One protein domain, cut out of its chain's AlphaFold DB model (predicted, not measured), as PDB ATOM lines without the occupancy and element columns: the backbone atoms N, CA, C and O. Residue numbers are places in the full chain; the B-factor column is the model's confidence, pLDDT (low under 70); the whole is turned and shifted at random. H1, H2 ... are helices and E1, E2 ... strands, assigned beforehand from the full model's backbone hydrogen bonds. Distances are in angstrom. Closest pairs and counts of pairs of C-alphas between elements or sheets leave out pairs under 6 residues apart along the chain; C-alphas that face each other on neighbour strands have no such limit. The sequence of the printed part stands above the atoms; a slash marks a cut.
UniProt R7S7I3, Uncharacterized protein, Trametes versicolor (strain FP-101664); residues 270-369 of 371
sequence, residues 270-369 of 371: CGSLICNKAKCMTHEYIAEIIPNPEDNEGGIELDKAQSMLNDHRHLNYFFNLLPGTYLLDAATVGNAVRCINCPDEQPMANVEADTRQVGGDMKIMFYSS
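Overview. This is residues 270 to 369 of the 371 residues of an uncharacterized protein of Trametes versicolor (strain FP-101664) (UniProt R7S7I3). A small three-stranded sheet, E1, E3 and E2, stands beside a long two-stranded hairpin, E4 and E5, and the two come near each other at few C-alphas, around Leu 321 of E2. The helix H1 lies out toward one end of the longest axis and only grazes the small sheet, while the loop of residues 270 to 281 makes the other end. The printed part has 100 residues, with the named elements in the order E1, H1, E2, E3, H2, E4, E5; both sheets are antiparallel. The class is mixed, helices and strands, with under half of the residues, 48, in named elements. The whole is only just compact, close to loose, with a radius of gyration of the C-alphas of 14.9 A and spans of 43 by 34 by 22 A.

Arrangement. Residues 270 to 287 hold no named element. E1, residues 288 to 291, is an edge strand of the three-stranded sheet and antiparallel to the inner strand E3, residues 326 to 329, with N 290 and O 327 2.8 A apart, within hydrogen-bond range. H1, residues 299 to 313, only grazes this sheet, with its residues 299 to 310. E2, residues 318 to 322, is the other edge strand; it forms a hairpin with E3, where N 328 and O 319 are 2.8 A apart, within hydrogen-bond range. E1, H1 and E2 make a split strand-helix-strand unit, two strands running the same way with E3 between them, and its crossover is right-handed. H2, residues 336 to 339, is not on this sheet and is apart from H1. E4, residues 351 to 358, bends by 57 degrees at residue 355 and forms an antiparallel hairpin with E5, residues 361 to 368; N 354 and O 365 are 2.9 A apart, within hydrogen-bond range. The closest C-alphas of E2 and E5 are those of Leu 321 and Ile 364, 6.8 A apart. In H1, 10 of 11 O i to N i+4 pairs are within hydrogen-bond range; H2 is too short for such a pair.

Along the chain. E1 begins at C-alpha 288, (122.047, 179.921, 195.477). H1 is 21.1 A long and ends at C-alpha 313, (124.711, 185.536, 178.518). E2 measures 12.0 A, E4 19.8 A and E5 22.4 A, and E5 ends at C-alpha 368, (119.691, 203.714, 198.708).

Size, cuts and confidence. The two C-alphas farthest apart are those of Asn 276 and Glu 297, 44.4 A. The printed part has no cut, and the link from H2 to E4, 11 residues, is long. The mean pLDDT of the printed part is 75.2; it is under 70 at residues 293 to 313, 332 to 334 and 346 to 347.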
ATOM      1  N   CYS A 270     110.614 193.721 206.548       80.88
ATOM      2  CA  CYS A 270     111.498 194.212 205.505       80.88
ATOM      3  C   CYS A 270     112.279 195.440 205.992       80.88
ATOM      4  O   CYS A 270     111.695 196.372 206.537       80.88
ATOM      5  N   GLY A 271     113.595 195.453 205.761       78.00
ATOM      6  CA  GLY A 271     114.449 196.598 206.094       78.00
ATOM      7  C   GLY A 271     114.324 197.783 205.127       78.00
ATOM      8  O   GLY A 271     114.902 198.836 205.383       78.00
ATOM      9  N   SER A 272     113.594 197.628 204.017       78.00
ATOM     10  CA  SER A 272     113.364 198.711 203.058       78.00
ATOM     11  C   SER A 272     112.405 199.744 203.645       78.00
ATOM     12  O   SER A 272     111.277 199.414 203.997       78.00
ATOM     13  N   LEU A 273     112.799 201.020 203.679       78.44
ATOM     14  CA  LEU A 273     111.922 202.117 204.125       78.44
ATOM     15  C   LEU A 273     110.677 202.289 203.239       78.44
ATOM     16  O   LEU A 273     109.694 202.894 203.659       78.44
ATOM     17  N   ILE A 274     110.713 201.743 202.022       81.56
ATOM     18  CA  ILE A 274     109.611 201.774 201.054       81.56
ATOM     19  C   ILE A 274     108.637 200.605 201.300       81.56
ATOM     20  O   ILE A 274     107.511 200.616 200.808       81.56
ATOM     21  N   CYS A 275     109.031 199.594 202.085       80.94
ATOM     22  CA  CYS A 275     108.221 198.412 202.350       80.94
ATOM     23  C   CYS A 275     108.173 198.071 203.839       80.94
ATOM     24  O   CYS A 275     109.125 197.563 204.412       80.94
ATOM     25  N   ASN A 276     107.012 198.252 204.459       84.81
ATOM     26  CA  ASN A 276     106.761 197.889 205.856       84.81
ATOM     27  C   ASN A 276     106.091 196.507 206.011       84.81
ATOM     28  O   ASN A 276     105.482 196.223 207.043       84.81
ATOM     29  N   LYS A 277     106.172 195.641 204.988       84.25
ATOM     30  CA  LYS A 277     105.559 194.304 205.014       84.25
ATOM     31  C   LYS A 277     106.430 193.330 205.825       84.25
ATOM     32  O   LYS A 277     107.639 193.221 205.607       84.25
ATOM     33  N   ALA A 278     105.801 192.587 206.734       83.00
ATOM     34  CA  ALA A 278     106.386 191.400 207.354       83.00
ATOM     35  C   ALA A 278     106.580 190.303 206.292       83.00
ATOM     36  O   ALA A 278     105.685 190.069 205.483       83.00
ATOM     37  N   LYS A 279     107.743 189.646 206.290       78.31
ATOM     38  CA  LYS A 279     108.191 188.662 205.293       78.31
ATOM     39  C   LYS A 279     108.000 189.173 203.868       78.31
ATOM     40  O   LYS A 279     107.359 188.524 203.044       78.31
ATOM     41  N   CYS A 280     108.501 190.380 203.600       80.69
ATOM     42  CA  CYS A 280     108.421 190.948 202.263       80.69
ATOM     43  C   CYS A 280     109.109 190.024 201.261       80.69
ATOM     44  O   CYS A 280     110.299 189.748 201.357       80.69
ATOM     45  N   MET A 281     108.339 189.619 200.263       74.12
ATOM     46  CA  MET A 281     108.765 188.728 199.196       74.12
ATOM     47  C   MET A 281     109.532 189.464 198.079       74.12
ATOM     48  O   MET A 281     109.875 188.867 197.071       74.12
ATOM     49  N   THR A 282     109.794 190.766 198.218       72.12
ATOM     50  CA  THR A 282     110.231 191.624 197.098       72.12
ATOM     51  C   THR A 282     111.660 192.163 197.238       72.12
ATOM     52  O   THR A 282     112.309 192.385 196.224       72.12
ATOM     53  N   HIS A 283     112.173 192.371 198.458       71.56
ATOM     54  CA  HIS A 283     113.374 193.196 198.709       71.56
ATOM     55  C   HIS A 283     114.562 192.456 199.364       71.56
ATOM     56  O   HIS A 283     115.371 193.076 200.047       71.56
ATOM     57  N   GLU A 284     114.682 191.143 199.188       71.31
ATOM     58  CA  GLU A 284     115.820 190.343 199.681       71.31
ATOM     59  C   GLU A 284     116.681 189.894 198.497       71.31
ATOM     60  O   GLU A 284     116.111 189.394 197.538       71.31
ATOM     61  N   TYR A 285     118.011 190.048 198.498       73.75
ATOM     62  CA  TYR A 285     118.815 189.448 197.422       73.75
ATOM     63  C   TYR A 285     118.892 187.944 197.630       73.75
ATOM     64  O   TYR A 285     119.457 187.475 198.617       73.75
ATOM     65  N   ILE A 286     118.304 187.201 196.700       72.00
ATOM     66  CA  ILE A 286     118.235 185.746 196.776       72.00
ATOM     67  C   ILE A 286     119.094 185.184 195.665       72.00
ATOM     68  O   ILE A 286     119.003 185.619 194.517       72.00
ATOM     69  N   ALA A 287     119.931 184.239 196.054       80.44
ATOM     70  CA  ALA A 287     120.882 183.546 195.215       80.44
ATOM     71  C   ALA A 287     121.134 182.157 195.812       80.44
ATOM     72  O   ALA A 287     120.974 181.961 197.021       80.44
ATOM     73  N   GLU A 288     121.534 181.197 194.984       80.31
ATOM     74  CA  GLU A 288     122.047 179.921 195.477       80.31
ATOM     75  C   GLU A 288     123.426 180.141 196.115       80.31
ATOM     76  O   GLU A 288     124.294 180.769 195.511       80.31
ATOM     77  N   ILE A 289     123.627 179.646 197.343       80.69
ATOM     78  CA  ILE A 289     124.937 179.678 198.008       80.69
ATOM     79  C   ILE A 289     125.769 178.514 197.480       80.69
ATOM     80  O   ILE A 289     125.430 177.349 197.686       80.69
ATOM     81  N   ILE A 290     126.888 178.844 196.851       79.44
ATOM     82  CA  ILE A 290     127.862 177.904 196.319       79.44
ATOM     83  C   ILE A 290     129.134 178.020 197.175       79.44
ATOM     84  O   ILE A 290     129.639 179.131 197.366       79.44
ATOM     85  N   PRO A 291     129.665 176.915 197.728       76.62
ATOM     86  CA  PRO A 291     130.961 176.948 198.401       76.62
ATOM     87  C   PRO A 291     132.047 177.388 197.411       76.62
ATOM     88  O   PRO A 291     132.033 176.956 196.259       76.62
ATOM     89  N   ASN A 292     132.965 178.254 197.846       72.44
ATOM     90  CA  ASN A 292     134.013 178.786 196.975       72.44
ATOM     91  C   ASN A 292     134.816 177.626 196.341       72.44
ATOM     92  O   ASN A 292     135.325 176.772 197.077       72.44
ATOM     93  N   PRO A 293     134.930 177.557 195.000       66.06
ATOM     94  CA  PRO A 293     135.681 176.507 194.318       66.06
ATOM     95  C   PRO A 293     137.164 176.461 194.705       66.06
ATOM     96  O   PRO A 293     137.776 175.405 194.569       66.06
ATOM     97  N   GLU A 294     137.738 177.554 195.220       69.56
ATOM     98  CA  GLU A 294     139.138 177.592 195.668       69.56
ATOM     99  C   GLU A 294     139.436 176.624 196.830       69.56
ATOM    100  O   GLU A 294     140.579 176.192 196.981       69.56
ATOM    101  N   ASP A 295     138.415 176.222 197.597       64.62
ATOM    102  CA  ASP A 295     138.573 175.356 198.773       64.62
ATOM    103  C   ASP A 295     138.350 173.856 198.486       64.62
ATOM    104  O   ASP A 295     138.585 173.025 199.364       64.62
ATOM    105  N   ASN A 296     137.909 173.468 197.279       59.09
ATOM    106  CA  ASN A 296     137.589 172.071 196.947       59.09
ATOM    107  C   ASN A 296     138.127 171.649 195.569       59.09
ATOM    108  O   ASN A 296     137.872 172.303 194.565       59.09
ATOM    109  N   GLU A 297     138.753 170.467 195.476       58.78
ATOM    110  CA  GLU A 297     139.248 169.882 194.209       58.78
ATOM    111  C   GLU A 297     138.150 169.696 193.130       58.78
ATOM    112  O   GLU A 297     138.457 169.594 191.943       58.78
ATOM    113  N   GLY A 298     136.864 169.714 193.514       56.06
ATOM    114  CA  GLY A 298     135.704 169.708 192.606       56.06
ATOM    115  C   GLY A 298     135.315 171.075 192.013       56.06
ATOM    116  O   GLY A 298     134.430 171.135 191.162       56.06
ATOM    117  N   GLY A 299     135.964 172.169 192.424       54.38
ATOM    118  CA  GLY A 299     135.666 173.535 191.975       54.38
ATOM    119  C   GLY A 299     135.975 173.810 190.498       54.38
ATOM    120  O   GLY A 299     135.353 174.672 189.882       54.38
ATOM    121  N   ILE A 300     136.870 173.022 189.894       57.84
ATOM    122  CA  ILE A 300     137.345 173.214 188.513       57.84
ATOM    123  C   ILE A 300     136.242 172.948 187.469       57.84
ATOM    124  O   ILE A 300     136.249 173.547 186.391       57.84
ATOM    125  N   GLU A 301     135.301 172.037 187.743       57.91
ATOM    126  CA  GLU A 301     134.221 171.716 186.796       57.91
ATOM    127  C   GLU A 301     133.057 172.707 186.869       57.91
ATOM    128  O   GLU A 301     132.506 173.068 185.824       57.91
ATOM    129  N   LEU A 302     132.734 173.195 188.072       61.75
ATOM    130  CA  LEU A 302     131.712 174.222 188.259       61.75
ATOM    131  C   LEU A 302     132.129 175.518 187.547       61.75
ATOM    132  O   LEU A 302     131.354 176.050 186.758       61.75
ATOM    133  N   ASP A 303     133.393 175.932 187.697       65.38
ATOM    134  CA  ASP A 303     133.956 177.113 187.029       65.38
ATOM    135  C   ASP A 303     133.837 177.059 185.498       65.38
ATOM    136  O   ASP A 303     133.580 178.078 184.859       65.38
ATOM    137  N   LYS A 304     133.968 175.880 184.877       65.69
ATOM    138  CA  LYS A 304     133.866 175.745 183.412       65.69
ATOM    139  C   LYS A 304     132.436 175.882 182.905       65.69
ATOM    140  O   LYS A 304     132.207 176.626 181.952       65.69
ATOM    141  N   ALA A 305     131.478 175.186 183.517       58.84
ATOM    142  CA  ALA A 305     130.071 175.299 183.128       58.84
ATOM    143  C   ALA A 305     129.544 176.725 183.367       58.84
ATOM    144  O   ALA A 305     128.795 177.264 182.547       58.84
ATOM    145  N   GLN A 306     130.004 177.362 184.444       63.97
ATOM    146  CA  GLN A 306     129.627 178.722 184.805       63.97
ATOM    147  C   GLN A 306     130.285 179.778 183.908       63.97
ATOM    148  O   GLN A 306     129.610 180.702 183.456       63.97
ATOM    149  N   SER A 307     131.573 179.620 183.583       66.38
ATOM    150  CA  SER A 307     132.287 180.467 182.616       66.38
ATOM    151  C   SER A 307     131.608 180.422 181.244       66.38
ATOM    152  O   SER A 307     131.343 181.469 180.658       66.38
ATOM    153  N   MET A 308     131.186 179.235 180.793       60.38
ATOM    154  CA  MET A 308     130.416 179.079 179.553       60.38
ATOM    155  C   MET A 308     129.053 179.789 179.594       60.38
ATOM    156  O   MET A 308     128.621 180.344 178.583       60.38
ATOM    157  N   LEU A 309     128.361 179.793 180.739       60.34
ATOM    158  CA  LEU A 309     127.090 180.510 180.908       60.34
ATOM    159  C   LEU A 309     127.279 182.033 180.918       60.34
ATOM    160  O   LEU A 309     126.486 182.740 180.291       60.34
ATOM    161  N   ASN A 310     128.324 182.527 181.585       66.19
ATOM    162  CA  ASN A 310     128.667 183.949 181.620       66.19
ATOM    163  C   ASN A 310     129.049 184.460 180.224       66.19
ATOM    164  O   ASN A 310     128.523 185.485 179.783       66.19
ATOM    165  N   ASP A 311     129.871 183.705 179.491       67.50
ATOM    166  CA  ASP A 311     130.268 184.028 178.117       67.50
ATOM    167  C   ASP A 311     129.072 184.029 177.156       67.50
ATOM    168  O   ASP A 311     129.001 184.861 176.253       67.50
ATOM    169  N   HIS A 312     128.106 183.127 177.361       64.31
ATOM    170  CA  HIS A 312     126.908 183.045 176.526       64.31
ATOM    171  C   HIS A 312     125.879 184.148 176.823       64.31
ATOM    172  O   HIS A 312     125.167 184.580 175.915       64.31
ATOM    173  N   ARG A 313     125.754 184.585 178.084       67.19
ATOM    174  CA  ARG A 313     124.711 185.536 178.518       67.19
ATOM    175  C   ARG A 313     125.189 186.983 178.609       67.19
ATOM    176  O   ARG A 313     124.339 187.866 178.646       67.19
ATOM    177  N   HIS A 314     126.501 187.224 178.659       73.81
ATOM    178  CA  HIS A 314     127.112 188.542 178.885       73.81
ATOM    179  C   HIS A 314     126.612 189.253 180.161       73.81
ATOM    180  O   HIS A 314     126.576 190.479 180.220       73.81
ATOM    181  N   LEU A 315     126.202 188.492 181.182       73.94
ATOM    182  CA  LEU A 315     125.666 188.998 182.449       73.94
ATOM    183  C   LEU A 315     126.355 188.273 183.607       73.94
ATOM    184  O   LEU A 315     126.545 187.061 183.535       73.94
ATOM    185  N   ASN A 316     126.717 189.008 184.661       73.00
ATOM    186  CA  ASN A 316     127.360 188.464 185.855       73.00
ATOM    187  C   ASN A 316     126.393 188.556 187.045       73.00
ATOM    188  O   ASN A 316     126.017 189.652 187.450       73.00
ATOM    189  N   TYR A 317     125.992 187.404 187.582       80.12
ATOM    190  CA  TYR A 317     125.075 187.294 188.724       80.12
ATOM    191  C   TYR A 317     125.773 186.816 190.005       80.12
ATOM    192  O   TYR A 317     125.099 186.398 190.951       80.12
ATOM    193  N   PHE A 318     127.111 186.867 190.024       79.75
ATOM    194  CA  PHE A 318     127.935 186.399 191.129       79.75
ATOM    195  C   PHE A 318     128.243 187.498 192.125       79.75
ATOM    196  O   PHE A 318     128.796 188.539 191.776       79.75
ATOM    197  N   PHE A 319     127.965 187.209 193.393       82.94
ATOM    198  CA  PHE A 319     128.389 188.050 194.501       82.94
ATOM    199  C   PHE A 319     129.129 187.212 195.537       82.94
ATOM    200  O   PHE A 319     128.701 186.116 195.890       82.94
ATOM    201  N   ASN A 320     130.240 187.738 196.047       82.88
ATOM    202  CA  ASN A 320     130.908 187.151 197.201       82.88
ATOM    203  C   ASN A 320     130.091 187.491 198.449       82.88
ATOM    204  O   ASN A 320     129.996 188.664 198.808       82.88
ATOM    205  N   LEU A 321     129.514 186.485 199.110       82.69
ATOM    206  CA  LEU A 321     128.826 186.695 200.387       82.69
ATOM    207  C   LEU A 321     129.836 186.915 201.516       82.69
ATOM    208  O   LEU A 321     129.641 187.749 202.393       82.69
ATOM    209  N   LEU A 322     130.933 186.165 201.475       82.81
ATOM    210  CA  LEU A 322     132.090 186.338 202.338       82.81
ATOM    211  C   LEU A 322     133.340 186.162 201.473       82.81
ATOM    212  O   LEU A 322     133.416 185.168 200.742       82.81
ATOM    213  N   PRO A 323     134.312 187.093 201.529       78.00
ATOM    214  CA  PRO A 323     135.535 186.977 200.747       78.00
ATOM    215  C   PRO A 323     136.187 185.606 200.957       78.00
ATOM    216  O   PRO A 323     136.544 185.251 202.080       78.00
ATOM    217  N   GLY A 324     136.299 184.830 199.879       76.38
ATOM    218  CA  GLY A 324     137.013 183.555 199.866       76.38
ATOM    219  C   GLY A 324     136.262 182.329 200.395       76.38
ATOM    220  O   GLY A 324     136.870 181.273 200.426       76.38
ATOM    221  N   THR A 325     134.985 182.406 200.792       79.88
ATOM    222  CA  THR A 325     134.277 181.232 201.373       79.88
ATOM    223  C   THR A 325     132.994 180.849 200.654       79.88
ATOM    224  O   THR A 325     132.773 179.669 200.384       79.88
ATOM    225  N   TYR A 326     132.145 181.820 200.315       80.25
ATOM    226  CA  TYR A 326     130.848 181.547 199.698       80.25
ATOM    227  C   TYR A 326     130.559 182.512 198.553       80.25
ATOM    228  O   TYR A 326     130.638 183.735 198.716       80.25
ATOM    229  N   LEU A 327     130.165 181.940 197.420       82.38
ATOM    230  CA  LEU A 327     129.653 182.635 196.249       82.38
ATOM    231  C   LEU A 327     128.128 182.542 196.222       82.38
ATOM    232  O   LEU A 327     127.542 181.547 196.637       82.38
ATOM    233  N   LEU A 328     127.488 183.586 195.719       84.00
ATOM    234  CA  LEU A 328     126.054 183.639 195.472       84.00
ATOM    235  C   LEU A 328     125.801 183.626 193.970       84.00
ATOM    236  O   LEU A 328     126.250 184.549 193.297       84.00
ATOM    237  N   ASP A 329     125.056 182.641 193.466       83.94
ATOM    238  CA  ASP A 329     124.594 182.584 192.074       83.94
ATOM    239  C   ASP A 329     123.093 182.894 191.964       83.94
ATOM    240  O   ASP A 329     122.239 182.073 192.307       83.94
ATOM    241  N   ALA A 330     122.754 184.076 191.443       82.31
ATOM    242  CA  ALA A 330     121.363 184.438 191.148       82.31
ATOM    243  C   ALA A 330     120.918 184.105 189.710       82.31
ATOM    244  O   ALA A 330     119.764 184.371 189.352       82.31
ATOM    245  N   ALA A 331     121.799 183.541 188.869       74.69
ATOM    246  CA  ALA A 331     121.465 183.159 187.495       74.69
ATOM    247  C   ALA A 331     120.503 181.968 187.453       74.69
ATOM    248  O   ALA A 331     119.669 181.876 186.544       74.69
ATOM    249  N   THR A 332     120.646 181.068 188.429       68.44
ATOM    250  CA  THR A 332     119.896 179.814 188.536       68.44
ATOM    251  C   THR A 332     118.704 179.968 189.480       68.44
ATOM    252  O   THR A 332     117.575 179.633 189.117       68.44
ATOM    253  N   VAL A 333     118.930 180.557 190.658       68.56
ATOM    254  CA  VAL A 333     117.899 180.836 191.665       68.56
ATOM    255  C   VAL A 333     118.055 182.280 192.118       68.56
ATOM    256  O   VAL A 333     118.887 182.567 192.959       68.56
ATOM    257  N   GLY A 334     117.269 183.206 191.568       67.88
ATOM    258  CA  GLY A 334     117.350 184.609 191.976       67.88
ATOM    259  C   GLY A 334     116.067 185.394 191.773       67.88
ATOM    260  O   GLY A 334     115.152 184.944 191.080       67.88
ATOM    261  N   ASN A 335     115.993 186.581 192.374       70.94
ATOM    262  CA  ASN A 335     114.825 187.458 192.287       70.94
ATOM    263  C   ASN A 335     115.101 188.726 191.458       70.94
ATOM    264  O   ASN A 335     116.133 188.838 190.801       70.94
ATOM    265  N   ALA A 336     114.169 189.686 191.466       74.19
ATOM    266  CA  ALA A 336     114.260 190.913 190.668       74.19
ATOM    267  C   ALA A 336     115.504 191.772 190.976       74.19
ATOM    268  O   ALA A 336     115.947 192.539 190.126       74.19
ATOM    269  N   VAL A 337     116.102 191.609 192.160       74.31
ATOM    270  CA  VAL A 337     117.298 192.347 192.588       74.31
ATOM    271  C   VAL A 337     118.540 191.926 191.777       74.31
ATOM    272  O   VAL A 337     119.494 192.690 191.676       74.31
ATOM    273  N   ARG A 338     118.507 190.780 191.078       76.31
ATOM    274  CA  ARG A 338     119.561 190.363 190.128       76.31
ATOM    275  C   ARG A 338     119.729 191.297 188.928       76.31
ATOM    276  O   ARG A 338     120.713 191.196 188.211       76.31
ATOM    277  N   CYS A 339     118.747 192.159 188.666       75.56
ATOM    278  CA  CYS A 339     118.774 193.107 187.555       75.56
ATOM    279  C   CYS A 339     119.465 194.435 187.915       75.56
ATOM    280  O   CYS A 339     119.412 195.377 187.124       75.56
ATOM    281  N   ILE A 340     120.076 194.538 189.103       79.00
ATOM    282  CA  ILE A 340     120.878 195.701 189.485       79.00
ATOM    283  C   ILE A 340     122.206 195.647 188.732       79.00
ATOM    284  O   ILE A 340     122.985 194.712 188.889       79.00
ATOM    285  N   ASN A 341     122.469 196.679 187.936       79.06
ATOM    286  CA  ASN A 341     123.738 196.845 187.241       79.06
ATOM    287  C   ASN A 341     124.696 197.696 188.079       79.06
ATOM    288  O   ASN A 341     124.272 198.622 188.774       79.06
ATOM    289  N   CYS A 342     125.993 197.417 187.967       76.06
ATOM    290  CA  CYS A 342     127.018 198.340 188.440       76.06
ATOM    291  C   CYS A 342     127.093 199.518 187.456       76.06
ATOM    292  O   CYS A 342     127.232 199.269 186.257       76.06
ATOM    293  N   PRO A 343     126.994 200.781 187.905       80.25
ATOM    294  CA  PRO A 343     127.277 201.908 187.027       80.25
ATOM    295  C   PRO A 343     128.755 201.883 186.607       80.25
ATOM    296  O   PRO A 343     129.617 201.511 187.406       80.25
ATOM    297  N   ASP A 344     129.043 202.316 185.378       77.75
ATOM    298  CA  ASP A 344     130.414 202.390 184.846       77.75
ATOM    299  C   ASP A 344     131.290 203.404 185.615       77.75
ATOM    300  O   ASP A 344     132.513 203.276 185.657       77.75
ATOM    301  N   GLU A 345     130.670 204.399 186.262       79.19
ATOM    302  CA  GLU A 345     131.343 205.462 187.014       79.19
ATOM    303  C   GLU A 345     130.824 205.557 188.461       79.19
ATOM    304  O   GLU A 345     129.622 205.670 188.723       79.19
ATOM    305  N   GLN A 346     131.747 205.563 189.428       61.84
ATOM    306  CA  GLN A 346     131.427 205.405 190.851       61.84
ATOM    307  C   GLN A 346     130.761 206.573 191.611       61.84
ATOM    308  O   GLN A 346     130.373 206.317 192.748       61.84
ATOM    309  N   PRO A 347     130.498 207.797 191.100       67.00
ATOM    310  CA  PRO A 347     129.561 208.665 191.814       67.00
ATOM    311  C   PRO A 347     128.090 208.405 191.441       67.00
ATOM    312  O   PRO A 347     127.216 208.995 192.068       67.00
ATOM    313  N   MET A 348     127.780 207.555 190.449       70.50
ATOM    314  CA  MET A 348     126.397 207.348 189.980       70.50
ATOM    315  C   MET A 348     125.648 206.196 190.666       70.50
ATOM    316  O   MET A 348     124.495 205.929 190.326       70.50
ATOM    317  N   ALA A 349     126.268 205.503 191.625       80.44
ATOM    318  CA  ALA A 349     125.591 204.448 192.369       80.44
ATOM    319  C   ALA A 349     124.520 205.059 193.286       80.44
ATOM    320  O   ALA A 349     124.832 205.695 194.290       80.44
ATOM    321  N   ASN A 350     123.249 204.852 192.942       83.31
ATOM    322  CA  ASN A 350     122.091 205.240 193.757       83.31
ATOM    323  C   ASN A 350     121.715 204.180 194.809       83.31
ATOM    324  O   ASN A 350     120.804 204.398 195.617       83.31
ATOM    325  N   VAL A 351     122.404 203.035 194.781       83.56
ATOM    326  CA  VAL A 351     122.217 201.899 195.678       83.56
ATOM    327  C   VAL A 351     123.584 201.372 196.127       83.56
ATOM    328  O   VAL A 351     124.486 201.200 195.312       83.56
ATOM    329  N   GLU A 352     123.719 201.104 197.419       87.62
ATOM    330  CA  GLU A 352     124.856 200.448 198.061       87.62
ATOM    331  C   GLU A 352     124.451 199.033 198.502       87.62
ATOM    332  O   GLU A 352     123.311 198.811 198.915       87.62
ATOM    333  N   ALA A 353     125.373 198.075 198.411       87.06
ATOM    334  CA  ALA A 353     125.178 196.711 198.893       87.06
ATOM    335  C   ALA A 353     126.065 196.465 200.118       87.06
ATOM    336  O   ALA A 353     127.260 196.745 200.082       87.06
ATOM    337  N   ASP A 354     125.489 195.918 201.186       88.19
ATOM    338  CA  ASP A 354     126.195 195.590 202.428       88.19
ATOM    339  C   ASP A 354     125.790 194.190 202.908       88.19
ATOM    340  O   ASP A 354     124.648 193.754 202.724       88.19
ATOM    341  N   THR A 355     126.732 193.468 203.516       89.00
ATOM    342  CA  THR A 355     126.498 192.102 203.998       89.00
ATOM    343  C   THR A 355     126.161 192.127 205.481       89.00
ATOM    344  O   THR A 355     126.938 192.620 206.295       89.00
ATOM    345  N   ARG A 356     125.015 191.559 205.867       84.75
ATOM    346  CA  ARG A 356     124.550 191.544 207.262       84.75
ATOM    347  C   ARG A 356     124.114 190.164 207.718       84.75
ATOM    348  O   ARG A 356     123.547 189.394 206.950       84.75
ATOM    349  N   GLN A 357     124.324 189.889 209.003       85.81
ATOM    350  CA  GLN A 357     123.796 188.694 209.647       85.81
ATOM    351  C   GLN A 357     122.329 188.919 210.042       85.81
ATOM    352  O   GLN A 357     122.026 189.809 210.839       85.81
ATOM    353  N   VAL A 358     121.412 188.115 209.504       75.81
ATOM    354  CA  VAL A 358     119.968 188.189 209.769       75.81
ATOM    355  C   VAL A 358     119.478 186.809 210.187       75.81
ATOM    356  O   VAL A 358     119.441 185.885 209.384       75.81
ATOM    357  N   GLY A 359     119.099 186.658 211.458       73.25
ATOM    358  CA  GLY A 359     118.599 185.378 211.975       73.25
ATOM    359  C   GLY A 359     119.655 184.268 212.080       73.25
ATOM    360  O   GLY A 359     119.284 183.109 212.198       73.25
ATOM    361  N   GLY A 360     120.948 184.613 212.064       79.38
ATOM    362  CA  GLY A 360     122.066 183.660 212.091       79.38
ATOM    363  C   GLY A 360     122.748 183.481 210.734       79.38
ATOM    364  O   GLY A 360     123.943 183.192 210.711       79.38
ATOM    365  N   ASP A 361     122.043 183.777 209.643       76.56
ATOM    366  CA  ASP A 361     122.542 183.636 208.273       76.56
ATOM    367  C   ASP A 361     123.122 184.951 207.740       76.56
ATOM    368  O   ASP A 361     122.621 186.033 208.055       76.56
ATOM    369  N   MET A 362     124.166 184.870 206.914       82.56
ATOM    370  CA  MET A 362     124.723 186.030 206.210       82.56
ATOM    371  C   MET A 362     123.910 186.321 204.947       82.56
ATOM    372  O   MET A 362     123.639 185.414 204.164       82.56
ATOM    373  N   LYS A 363     123.534 187.586 204.733       83.25
ATOM    374  CA  LYS A 363     122.727 188.034 203.587       83.25
ATOM    375  C   LYS A 363     123.285 189.317 202.977       83.25
ATOM    376  O   LYS A 363     123.817 190.152 203.708       83.25
ATOM    377  N   ILE A 364     123.110 189.505 201.667       84.25
ATOM    378  CA  ILE A 364     123.394 190.779 200.986       84.25
ATOM    379  C   ILE A 364     122.127 191.633 200.984       84.25
ATOM    380  O   ILE A 364     121.067 191.204 200.529       84.25
ATOM    381  N   MET A 365     122.249 192.856 201.490       81.50
ATOM    382  CA  MET A 365     121.169 193.828 201.589       81.50
ATOM    383  C   MET A 365     121.511 195.057 200.748       81.50
ATOM    384  O   MET A 365     122.641 195.536 200.786       81.50
ATOM    385  N   PHE A 366     120.528 195.582 200.022       83.44
ATOM    386  CA  PHE A 366     120.675 196.778 199.193       83.44
ATOM    387  C   PHE A 366     120.006 197.984 199.865       83.44
ATOM    388  O   PHE A 366     118.874 197.884 200.346       83.44
ATOM    389  N   TYR A 367     120.686 199.130 199.872       83.62
ATOM    390  CA  TYR A 367     120.244 200.382 200.492       83.62
ATOM    391  C   TYR A 367     120.376 201.525 199.495       83.62
ATOM    392  O   TYR A 367     121.315 201.538 198.712       83.62
ATOM    393  N   SER A 368     119.482 202.513 199.521       85.81
ATOM    394  CA  SER A 368     119.691 203.714 198.708       85.81
ATOM    395  C   SER A 368     120.751 204.615 199.348       85.81
ATOM    396  O   SER A 368     120.687 204.884 200.546       85.81
ATOM    397  N   SER A 369     121.718 205.072 198.550       77.31
ATOM    398  CA  SER A 369     122.837 205.935 198.972       77.31
ATOM    399  C   SER A 369     122.499 207.433 198.945       77.31
ATOM    400  O   SER A 369     123.302 208.262 199.372       77.31
TER     401      SER A 369